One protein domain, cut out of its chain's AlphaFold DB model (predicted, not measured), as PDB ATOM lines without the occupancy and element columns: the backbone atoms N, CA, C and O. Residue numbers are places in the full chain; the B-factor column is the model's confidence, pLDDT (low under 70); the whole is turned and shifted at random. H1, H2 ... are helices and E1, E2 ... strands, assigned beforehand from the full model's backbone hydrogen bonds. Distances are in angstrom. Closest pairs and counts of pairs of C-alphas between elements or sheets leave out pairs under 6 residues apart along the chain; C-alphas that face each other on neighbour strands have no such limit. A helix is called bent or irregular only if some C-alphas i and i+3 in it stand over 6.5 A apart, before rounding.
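AT A GLANCE: This is residues 340 to 411 of the 807 residues of the protein "DUF4838 domain-containing protein" of Lentisphaerae bacterium (UniProt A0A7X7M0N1). Two helices of similar length, H1 and H2, make a V that closes near the beginning of H1 and the end of H2, and a small two-stranded hairpin, E1 and E2, sits at that closed end with E2 next to the last turns of H2. From the end of H1 a long loop, residues 376 to 392, runs out to Gly 380 and folds back to the beginning of H2, bridging the open end of the V. The printed part has 72 residues with two named strands and two named helices, in the order E1, E2, H1, H2; the two strands form an antiparallel sheet, and the class is mostly helix. The whole is only just loose, close to compact, with a radius of gyration of the C-alphas of 13.5 A, and the C-alphas span 39 by 27 by 22 A.

HOW THE PARTS SIT: E1, residues 347 to 349, and E2, residues 353 to 356, form a hairpin over a tight link of 3 residues. They are antiparallel, with 157 degrees between their directions. The C-alphas of Trp 349 and Val 354 face each other at 4.4 A; N 348 and O 355 are within hydrogen-bond range at 2.8 A, and so are N 355 and O 348 at 2.9 A. A tight link of 4 residues leads from E2 to H1, residues 361 to 375. H2, residues 393 to 408, touches H1, and they run opposite ways at a steep tilt of 54 degrees; their closest C-alphas are those of Val 364 and Ser 407, 4.9 A apart. E2 and H2 have 7 pairs of C-alphas within 8 A, the closest being those of Ser 356 and Tyr 406, 6.3 A apart. E1 is apart from both H1 and H2. After H2, residues 410 to 411 pair antiparallel with residues 353 to 354 of E2. In H1 and H2 every O i to N i+4 pair is within hydrogen-bond range.

IN THESE COORDINATES: E1 begins at C-alpha 347, (275.854, 425.939, 312.315), and measures 6.7 A from first to last C-alpha; E2 measures 9.5 A. H1 has 15 residues and measures 21.1 A, from C-alpha 361 at (265.362, 428.261, 300.146) to C-alpha 375. H2 has 16 residues and measures 21.8 A, ending at C-alpha 408, (277.431, 427.797, 300.279). Neither helix is bent.

THE WHOLE: The two C-alphas farthest apart are those of Thr 346 and Gly 380, at 40.8 A. The link from H1 to H2, with 17 residues, is long, and its C-alphas lie 12 to 25 A from the mean of all C-alphas. The printed part has no cut. The mean pLDDT of the printed part is 89.8, and no printed residue is under 70.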
ATOM      1  N   ARG A 340     264.729 441.101 305.566       85.31
ATOM      2  CA  ARG A 340     264.176 439.872 306.137       85.31
ATOM      3  C   ARG A 340     264.396 439.807 307.649       85.31
ATOM      4  O   ARG A 340     265.397 440.335 308.143       85.31
ATOM      5  N   PRO A 341     263.508 439.117 308.387       77.94
ATOM      6  CA  PRO A 341     263.770 438.752 309.773       77.94
ATOM      7  C   PRO A 341     265.111 438.027 309.913       77.94
ATOM      8  O   PRO A 341     265.565 437.335 308.999       77.94
ATOM      9  N   SER A 342     265.750 438.184 311.073       71.56
ATOM     10  CA  SER A 342     267.032 437.531 311.336       71.56
ATOM     11  C   SER A 342     266.863 436.014 311.355       71.56
ATOM     12  O   SER A 342     266.097 435.484 312.154       71.56
ATOM     13  N   VAL A 343     267.626 435.305 310.525       75.25
ATOM     14  CA  VAL A 343     267.714 433.841 310.591       75.25
ATOM     15  C   VAL A 343     268.747 433.474 311.658       75.25
ATOM     16  O   VAL A 343     269.855 434.011 311.649       75.25
ATOM     17  N   GLN A 344     268.388 432.577 312.578       72.69
ATOM     18  CA  GLN A 344     269.302 431.979 313.559       72.69
ATOM     19  C   GLN A 344     269.577 430.527 313.151       72.69
ATOM     20  O   GLN A 344     268.980 429.617 313.724       72.69
ATOM     21  N   PRO A 345     270.395 430.288 312.109       78.31
ATOM     22  CA  PRO A 345     270.647 428.927 311.674       78.31
ATOM     23  C   PRO A 345     271.484 428.185 312.716       78.31
ATOM     24  O   PRO A 345     272.397 428.756 313.320       78.31
ATOM     25  N   THR A 346     271.243 426.886 312.865       81.38
ATOM     26  CA  THR A 346     272.237 426.018 313.496       81.38
ATOM     27  C   THR A 346     273.412 425.854 312.538       81.38
ATOM     28  O   THR A 346     273.247 425.519 311.363       81.38
ATOM     29  N   MET A 347     274.609 426.108 313.051       86.75
ATOM     30  CA  MET A 347     275.854 425.939 312.315       86.75
ATOM     31  C   MET A 347     276.340 424.502 312.482       86.75
ATOM     32  O   MET A 347     276.450 424.012 313.605       86.75
ATOM     33  N   ILE A 348     276.639 423.829 311.374       91.06
ATOM     34  CA  ILE A 348     277.136 422.452 311.370       91.06
ATOM     35  C   ILE A 348     278.494 422.405 310.686       91.06
ATOM     36  O   ILE A 348     278.627 422.758 309.516       91.06
ATOM     37  N   TRP A 349     279.499 421.931 311.412       93.75
ATOM     38  CA  TRP A 349     280.814 421.618 310.874       93.75
ATOM     39  C   TRP A 349     280.759 420.291 310.119       93.75
ATOM     40  O   TRP A 349     280.491 419.238 310.699       93.75
ATOM     41  N   THR A 350     281.040 420.342 308.822       92.38
ATOM     42  CA  THR A 350     281.216 419.169 307.958       92.38
ATOM     43  C   THR A 350     282.642 419.136 307.424       92.38
ATOM     44  O   THR A 350     283.399 420.086 307.617       92.38
ATOM     45  N   ALA A 351     283.023 418.060 306.734       88.62
ATOM     46  CA  ALA A 351     284.370 417.969 306.182       88.62
ATOM     47  C   ALA A 351     284.671 419.039 305.108       88.62
ATOM     48  O   ALA A 351     285.831 419.416 304.932       88.62
ATOM     49  N   ASP A 352     283.631 419.539 304.437       89.75
ATOM     50  CA  ASP A 352     283.752 420.474 303.316       89.75
ATOM     51  C   ASP A 352     283.585 421.937 303.759       89.75
ATOM     52  O   ASP A 352     284.327 422.823 303.326       89.75
ATOM     53  N   ALA A 353     282.613 422.199 304.638       93.19
ATOM     54  CA  ALA A 353     282.235 423.549 305.053       93.19
ATOM     55  C   ALA A 353     281.574 423.589 306.443       93.19
ATOM     56  O   ALA A 353     281.047 422.590 306.938       93.19
ATOM     57  N   VAL A 354     281.528 424.779 307.046       93.12
ATOM     58  CA  VAL A 354     280.577 425.098 308.119       93.12
ATOM     59  C   VAL A 354     279.282 425.582 307.476       93.12
ATOM     60  O   VAL A 354     279.213 426.693 306.942       93.12
ATOM     61  N   THR A 355     278.258 424.743 307.496       91.00
ATOM     62  CA  THR A 355     276.989 424.986 306.804       91.00
ATOM     63  C   THR A 355     275.904 425.415 307.773       91.00
ATOM     64  O   THR A 355     275.840 424.917 308.894       91.00
ATOM     65  N   SER A 356     275.023 426.294 307.316       88.06
ATOM     66  CA  SER A 356     273.817 426.675 308.049       88.06
ATOM     67  C   SER A 356     272.656 425.754 307.706       88.06
ATOM     68  O   SER A 356     272.404 425.497 306.530       88.06
ATOM     69  N   THR A 357     271.918 425.295 308.713       84.50
ATOM     70  CA  THR A 357     270.632 424.614 308.514       84.50
ATOM     71  C   THR A 357     269.464 425.580 308.656       84.50
ATOM     72  O   THR A 357     269.607 426.669 309.206       84.50
ATOM     73  N   GLU A 358     268.294 425.176 308.153       83.31
ATOM     74  CA  GLU A 358     267.030 425.920 308.308       83.31
ATOM     75  C   GLU A 358     267.018 427.320 307.663       83.31
ATOM     76  O   GLU A 358     266.180 428.162 307.981       83.31
ATOM     77  N   VAL A 359     267.915 427.566 306.703       88.31
ATOM     78  CA  VAL A 359     267.895 428.786 305.888       88.31
ATOM     79  C   VAL A 359     266.788 428.664 304.829       88.31
ATOM     80  O   VAL A 359     266.792 427.691 304.069       88.31
ATOM     81  N   PRO A 360     265.846 429.625 304.730       91.06
ATOM     82  CA  PRO A 360     264.794 429.593 303.713       91.06
ATOM     83  C   PRO A 360     265.356 429.484 302.288       91.06
ATOM     84  O   PRO A 360     266.272 430.216 301.917       91.06
ATOM     85  N   ALA A 361     264.809 428.583 301.467       92.38
ATOM     86  CA  ALA A 361     265.362 428.261 300.146       92.38
ATOM     87  C   ALA A 361     265.411 429.460 299.180       92.38
ATOM     88  O   ALA A 361     266.287 429.556 298.322       92.38
ATOM     89  N   ASP A 362     264.469 430.386 299.304       93.25
ATOM     90  CA  ASP A 362     264.442 431.642 298.564       93.25
ATOM     91  C   ASP A 362     265.542 432.616 299.033       93.25
ATOM     92  O   ASP A 362     266.148 433.287 298.199       93.25
ATOM     93  N   LEU A 363     265.878 432.635 300.332       93.38
ATOM     94  CA  LEU A 363     267.021 433.397 300.853       93.38
ATOM     95  C   LEU A 363     268.341 432.855 300.303       93.38
ATOM     96  O   LEU A 363     269.180 433.634 299.855       93.38
ATOM     97  N   VAL A 364     268.496 431.528 300.286       94.06
ATOM     98  CA  VAL A 364     269.667 430.858 299.698       94.06
ATOM     99  C   VAL A 364     269.867 431.319 298.252       94.06
ATOM    100  O   VAL A 364     270.954 431.774 297.900       94.06
ATOM    101  N   LYS A 365     268.804 431.291 297.432       95.19
ATOM    102  CA  LYS A 365     268.843 431.730 296.025       95.19
ATOM    103  C   LYS A 365     269.212 433.206 295.872       95.19
ATOM    104  O   LYS A 365     270.017 433.538 295.004       95.19
ATOM    105  N   LEU A 366     268.655 434.091 296.703       95.62
ATOM    106  CA  LEU A 366     268.998 435.517 296.677       95.62
ATOM    107  C   LEU A 366     270.471 435.744 297.027       95.62
ATOM    108  O   LEU A 366     271.153 436.491 296.327       95.62
ATOM    109  N   CYS A 367     270.979 435.085 298.073       95.62
ATOM    110  CA  CYS A 367     272.384 435.182 298.463       95.62
ATOM    111  C   CYS A 367     273.318 434.618 297.385       95.62
ATOM    112  O   CYS A 367     274.322 435.255 297.087       95.62
ATOM    113  N   GLN A 368     272.982 433.485 296.756       95.44
ATOM    114  CA  GLN A 368     273.746 432.926 295.630       95.44
ATOM    115  C   GLN A 368     273.817 433.916 294.463       95.44
ATOM    116  O   GLN A 368     274.905 434.296 294.038       95.44
ATOM    117  N   ALA A 369     272.663 434.417 294.019       96.12
ATOM    118  CA  ALA A 369     272.569 435.374 292.922       96.12
ATOM    119  C   ALA A 369     273.320 436.689 293.212       96.12
ATOM    120  O   ALA A 369     273.931 437.275 292.311       96.12
ATOM    121  N   LEU A 370     273.292 437.160 294.462       95.88
ATOM    122  CA  LEU A 370     274.039 438.340 294.889       95.88
ATOM    123  C   LEU A 370     275.550 438.073 294.909       95.88
ATOM    124  O   LEU A 370     276.315 438.876 294.378       95.88
ATOM    125  N   MET A 371     275.989 436.941 295.464       94.69
ATOM    126  CA  MET A 371     277.407 436.564 295.519       94.69
ATOM    127  C   MET A 371     277.997 436.336 294.124       94.69
ATOM    128  O   MET A 371     279.120 436.763 293.861       94.69
ATOM    129  N   GLU A 372     277.244 435.735 293.199       95.25
ATOM    130  CA  GLU A 372     277.630 435.630 291.787       95.25
ATOM    131  C   GLU A 372     277.896 437.009 291.180       95.25
ATOM    132  O   GLU A 372     278.942 437.226 290.572       95.25
ATOM    133  N   ARG A 373     276.989 437.970 291.402       95.69
ATOM    134  CA  ARG A 373     277.153 439.354 290.934       95.69
ATOM    135  C   ARG A 373     278.326 440.048 291.602       95.69
ATOM    136  O   ARG A 373     279.004 440.815 290.938       95.69
ATOM    137  N   PHE A 374     278.615 439.791 292.872       94.38
ATOM    138  CA  PHE A 374     279.799 440.349 293.534       94.38
ATOM    139  C   PHE A 374     281.103 439.827 292.922       94.38
ATOM    140  O   PHE A 374     282.014 440.607 292.650       94.38
ATOM    141  N   ASN A 375     281.160 438.524 292.649       93.62
ATOM    142  CA  ASN A 375     282.358 437.841 292.158       93.62
ATOM    143  C   ASN A 375     282.530 437.901 290.631       93.62
ATOM    144  O   ASN A 375     283.562 437.481 290.103       93.62
ATOM    145  N   GLU A 376     281.540 438.422 289.906       95.75
ATOM    146  CA  GLU A 376     281.578 438.544 288.453       95.75
ATOM    147  C   GLU A 376     282.681 439.505 287.985       95.75
ATOM    148  O   GLU A 376     282.722 440.687 288.366       95.75
ATOM    149  N   LYS A 377     283.559 438.974 287.127       95.56
ATOM    150  CA  LYS A 377     284.687 439.680 286.511       95.56
ATOM    151  C   LYS A 377     284.206 440.711 285.499       95.56
ATOM    152  O   LYS A 377     283.174 440.525 284.862       95.56
ATOM    153  N   VAL A 378     284.976 441.780 285.326       94.62
ATOM    154  CA  VAL A 378     284.708 442.729 284.238       94.62
ATOM    155  C   VAL A 378     285.021 442.042 282.903       94.62
ATOM    156  O   VAL A 378     286.062 441.384 282.801       94.62
ATOM    157  N   PRO A 379     284.172 442.181 281.871       94.56
ATOM    158  CA  PRO A 379     284.483 441.682 280.537       94.56
ATOM    159  C   PRO A 379     285.850 442.182 280.050       94.56
ATOM    160  O   PRO A 379     286.087 443.384 279.967       94.56
ATOM    161  N   GLY A 380     286.753 441.252 279.736       92.88
ATOM    162  CA  GLY A 380     288.115 441.563 279.285       92.88
ATOM    163  C   GLY A 380     289.142 441.821 280.397       92.88
ATOM    164  O   GLY A 380     290.319 441.977 280.081       92.88
ATOM    165  N   GLU A 381     288.753 441.812 281.677       93.44
ATOM    166  CA  GLU A 381     289.680 441.948 282.810       93.44
ATOM    167  C   GLU A 381     289.855 440.619 283.575       93.44
ATOM    168  O   GLU A 381     289.023 439.710 283.527       93.44
ATOM    169  N   SER A 382     290.967 440.477 284.303       88.62
ATOM    170  CA  SER A 382     291.320 439.233 285.006       88.62
ATOM    171  C   SER A 382     290.546 439.006 286.314       88.62
ATOM    172  O   SER A 382     290.447 437.859 286.771       88.62
ATOM    173  N   GLY A 383     289.975 440.067 286.896       90.19
ATOM    174  CA  GLY A 383     289.341 440.063 288.215       90.19
ATOM    175  C   GLY A 383     288.020 440.834 288.282       90.19
ATOM    176  O   GLY A 383     287.608 441.513 287.342       90.19
ATOM    177  N   ALA A 384     287.334 440.693 289.415       91.44
ATOM    178  CA  ALA A 384     286.158 441.486 289.749       91.44
ATOM    179  C   ALA A 384     286.570 442.856 290.309       91.44
ATOM    180  O   ALA A 384     287.626 442.995 290.931       91.44
ATOM    181  N   ARG A 385     285.716 443.867 290.121       91.19
ATOM    182  CA  ARG A 385     285.890 445.169 290.780       91.19
ATOM    183  C   ARG A 385     285.514 445.071 292.250       91.19
ATOM    184  O   ARG A 385     284.596 444.341 292.616       91.19
ATOM    185  N   HIS A 386     286.201 445.845 293.081       91.62
ATOM    186  CA  HIS A 386     285.911 445.908 294.505       91.62
ATOM    187  C   HIS A 386     284.605 446.675 294.758       91.62
ATOM    188  O   HIS A 386     284.557 447.885 294.555       91.62
ATOM    189  N   ILE A 387     283.555 445.972 295.183       94.81
ATOM    190  CA  ILE A 387     282.253 446.550 295.546       94.81
ATOM    191  C   ILE A 387     282.191 446.680 297.066       94.81
ATOM    192  O   ILE A 387     282.465 445.716 297.781       94.81
ATOM    193  N   ARG A 388     281.809 447.854 297.573       94.31
ATOM    194  CA  ARG A 388     281.715 448.131 299.014       94.31
ATOM    195  C   ARG A 388     280.268 448.176 299.467       94.31
ATOM    196  O   ARG A 388     279.466 448.890 298.887       94.31
ATOM    197  N   ILE A 389     279.954 447.469 300.551       93.62
ATOM    198  CA  ILE A 389     278.598 447.438 301.137       93.62
ATOM    199  C   ILE A 389     278.386 448.618 302.099       93.62
ATOM    200  O   ILE A 389     277.277 449.132 302.230       93.62
ATOM    201  N   ALA A 390     279.450 449.034 302.784       90.25
ATOM    202  CA  ALA A 390     279.454 450.118 303.756       90.25
ATOM    203  C   ALA A 390     280.868 450.703 303.884       90.25
ATOM    204  O   ALA A 390     281.840 450.089 303.436       90.25
ATOM    205  N   GLU A 391     280.981 451.849 304.556       88.19
ATOM    206  CA  GLU A 391     282.273 452.488 304.830       88.19
ATOM    207  C   GLU A 391     283.177 451.625 305.730       88.19
ATOM    208  O   GLU A 391     284.387 451.525 305.525       88.19
ATOM    209  N   SER A 392     282.577 450.926 306.699       86.69
ATOM    210  CA  SER A 392     283.275 450.007 307.605       86.69
ATOM    211  C   SER A 392     283.680 448.708 306.896       86.69
ATOM    212  O   SER A 392     282.830 447.975 306.383       86.69
ATOM    213  N   GLN A 393     284.983 448.398 306.910       85.12
ATOM    214  CA  GLN A 393     285.529 447.134 306.394       85.12
ATOM    215  C   GLN A 393     284.951 445.922 307.124       85.12
ATOM    216  O   GLN A 393     284.463 445.005 306.472       85.12
ATOM    217  N   ASP A 394     284.903 445.961 308.456       82.88
ATOM    218  CA  ASP A 394     284.361 444.857 309.254       82.88
ATOM    219  C   ASP A 394     282.899 444.573 308.907       82.88
ATOM    220  O   ASP A 394     282.484 443.417 308.798       82.88
ATOM    221  N   ARG A 395     282.103 445.628 308.691       84.88
ATOM    222  CA  ARG A 395     280.706 445.477 308.287       84.88
ATOM    223  C   ARG A 395     280.585 444.857 306.897       84.88
ATOM    224  O   ARG A 395     279.734 443.994 306.699       84.88
ATOM    225  N   HIS A 396     281.421 445.279 305.950       90.19
ATOM    226  CA  HIS A 396     281.464 444.692 304.614       90.19
ATOM    227  C   HIS A 396     281.811 443.197 304.663       90.19
ATOM    228  O   HIS A 396     281.053 442.386 304.130       90.19
ATOM    229  N   ASP A 397     282.885 442.833 305.365       87.75
ATOM    230  CA  ASP A 397     283.339 441.444 305.475       87.75
ATOM    231  C   ASP A 397     282.296 440.569 306.180       87.75
ATOM    232  O   ASP A 397     282.004 439.463 305.730       87.75
ATOM    233  N   THR A 398     281.659 441.089 307.234       85.12
ATOM    234  CA  THR A 398     280.593 440.381 307.963       85.12
ATOM    235  C   THR A 398     279.365 440.132 307.083       85.12
ATOM    236  O   THR A 398     278.793 439.040 307.116       85.12
ATOM    237  N   CYS A 399     278.946 441.112 306.274       89.50
ATOM    238  CA  CYS A 399     277.835 440.928 305.339       89.50
ATOM    239  C   CYS A 399     278.160 439.871 304.273       89.50
ATOM    240  O   CYS A 399     277.352 438.967 304.065       89.50
ATOM    241  N   LEU A 400     279.347 439.934 303.655       90.75
ATOM    242  CA  LEU A 400     279.776 438.939 302.664       90.75
ATOM    243  C   LEU A 400     279.861 437.534 303.262       90.75
ATOM    244  O   LEU A 400     279.351 436.582 302.674       90.75
ATOM    245  N   ALA A 401     280.453 437.409 304.450       88.50
ATOM    246  CA  ALA A 401     280.533 436.156 305.189       88.50
ATOM    247  C   ALA A 401     279.134 435.583 305.469       88.50
ATOM    248  O   ALA A 401     278.893 434.400 305.236       88.50
ATOM    249  N   THR A 402     278.185 436.430 305.871       88.50
ATOM    250  CA  THR A 402     276.798 436.013 306.124       88.50
ATOM    251  C   THR A 402     276.124 435.485 304.854       88.50
ATOM    252  O   THR A 402     275.500 434.425 304.883       88.50
ATOM    253  N   TRP A 403     276.271 436.164 303.712       91.00
ATOM    254  CA  TRP A 403     275.695 435.685 302.449       91.00
ATOM    255  C   TRP A 403     276.360 434.411 301.955       91.00
ATOM    256  O   TRP A 403     275.662 433.498 301.515       91.00
ATOM    257  N   GLN A 404     277.687 434.321 302.060       90.19
ATOM    258  CA  GLN A 404     278.440 433.109 301.749       90.19
ATOM    259  C   GLN A 404     277.944 431.936 302.598       90.19
ATOM    260  O   GLN A 404     277.704 430.848 302.087       90.19
ATOM    261  N   ASN A 405     277.713 432.166 303.886       89.50
ATOM    262  CA  ASN A 405     277.189 431.151 304.779       89.50
ATOM    263  C   ASN A 405     275.795 430.658 304.382       89.50
ATOM    264  O   ASN A 405     275.589 429.449 304.311       89.50
ATOM    265  N   TYR A 406     274.868 431.569 304.084       89.94
ATOM    266  CA  TYR A 406     273.525 431.199 303.639       89.94
ATOM    267  C   TYR A 406     273.518 430.488 302.282       89.94
ATOM    268  O   TYR A 406     272.628 429.686 302.029       89.94
ATOM    269  N   SER A 407     274.485 430.771 301.407       86.06
ATOM    270  CA  SER A 407     274.493 430.272 300.025       86.06
ATOM    271  C   SER A 407     275.342 429.022 299.785       86.06
ATOM    272  O   SER A 407     274.992 428.224 298.913       86.06
ATOM    273  N   GLY A 408     276.444 428.855 300.519       84.19
ATOM    274  CA  GLY A 408     277.431 427.797 300.279       84.19
ATOM    275  C   GLY A 408     278.265 427.392 301.496       84.19
ATOM    276  O   GLY A 408     279.205 426.618 301.346       84.19
ATOM    277  N   GLY A 409     277.944 427.894 302.694       90.69
ATOM    278  CA  GLY A 409     278.707 427.624 303.912       90.69
ATOM    279  C   GLY A 409     280.076 428.316 303.957       90.69
ATOM    280  O   GLY A 409     280.552 428.907 302.984       90.69
ATOM    281  N   TYR A 410     280.713 428.262 305.125       91.62
ATOM    282  CA  TYR A 410     282.072 428.760 305.317       91.62
ATOM    283  C   TYR A 410     283.100 427.681 304.972       91.62
ATOM    284  O   TYR A 410     282.992 426.577 305.501       91.62
ATOM    285  N   PRO A 411     284.128 427.971 304.161       91.00
ATOM    286  CA  PRO A 411     285.128 426.971 303.806       91.00
ATOM    287  C   PRO A 411     285.952 426.516 305.020       91.00
ATOM    288  O   PRO A 411     286.199 427.297 305.952       91.00
TER     289      PRO A 411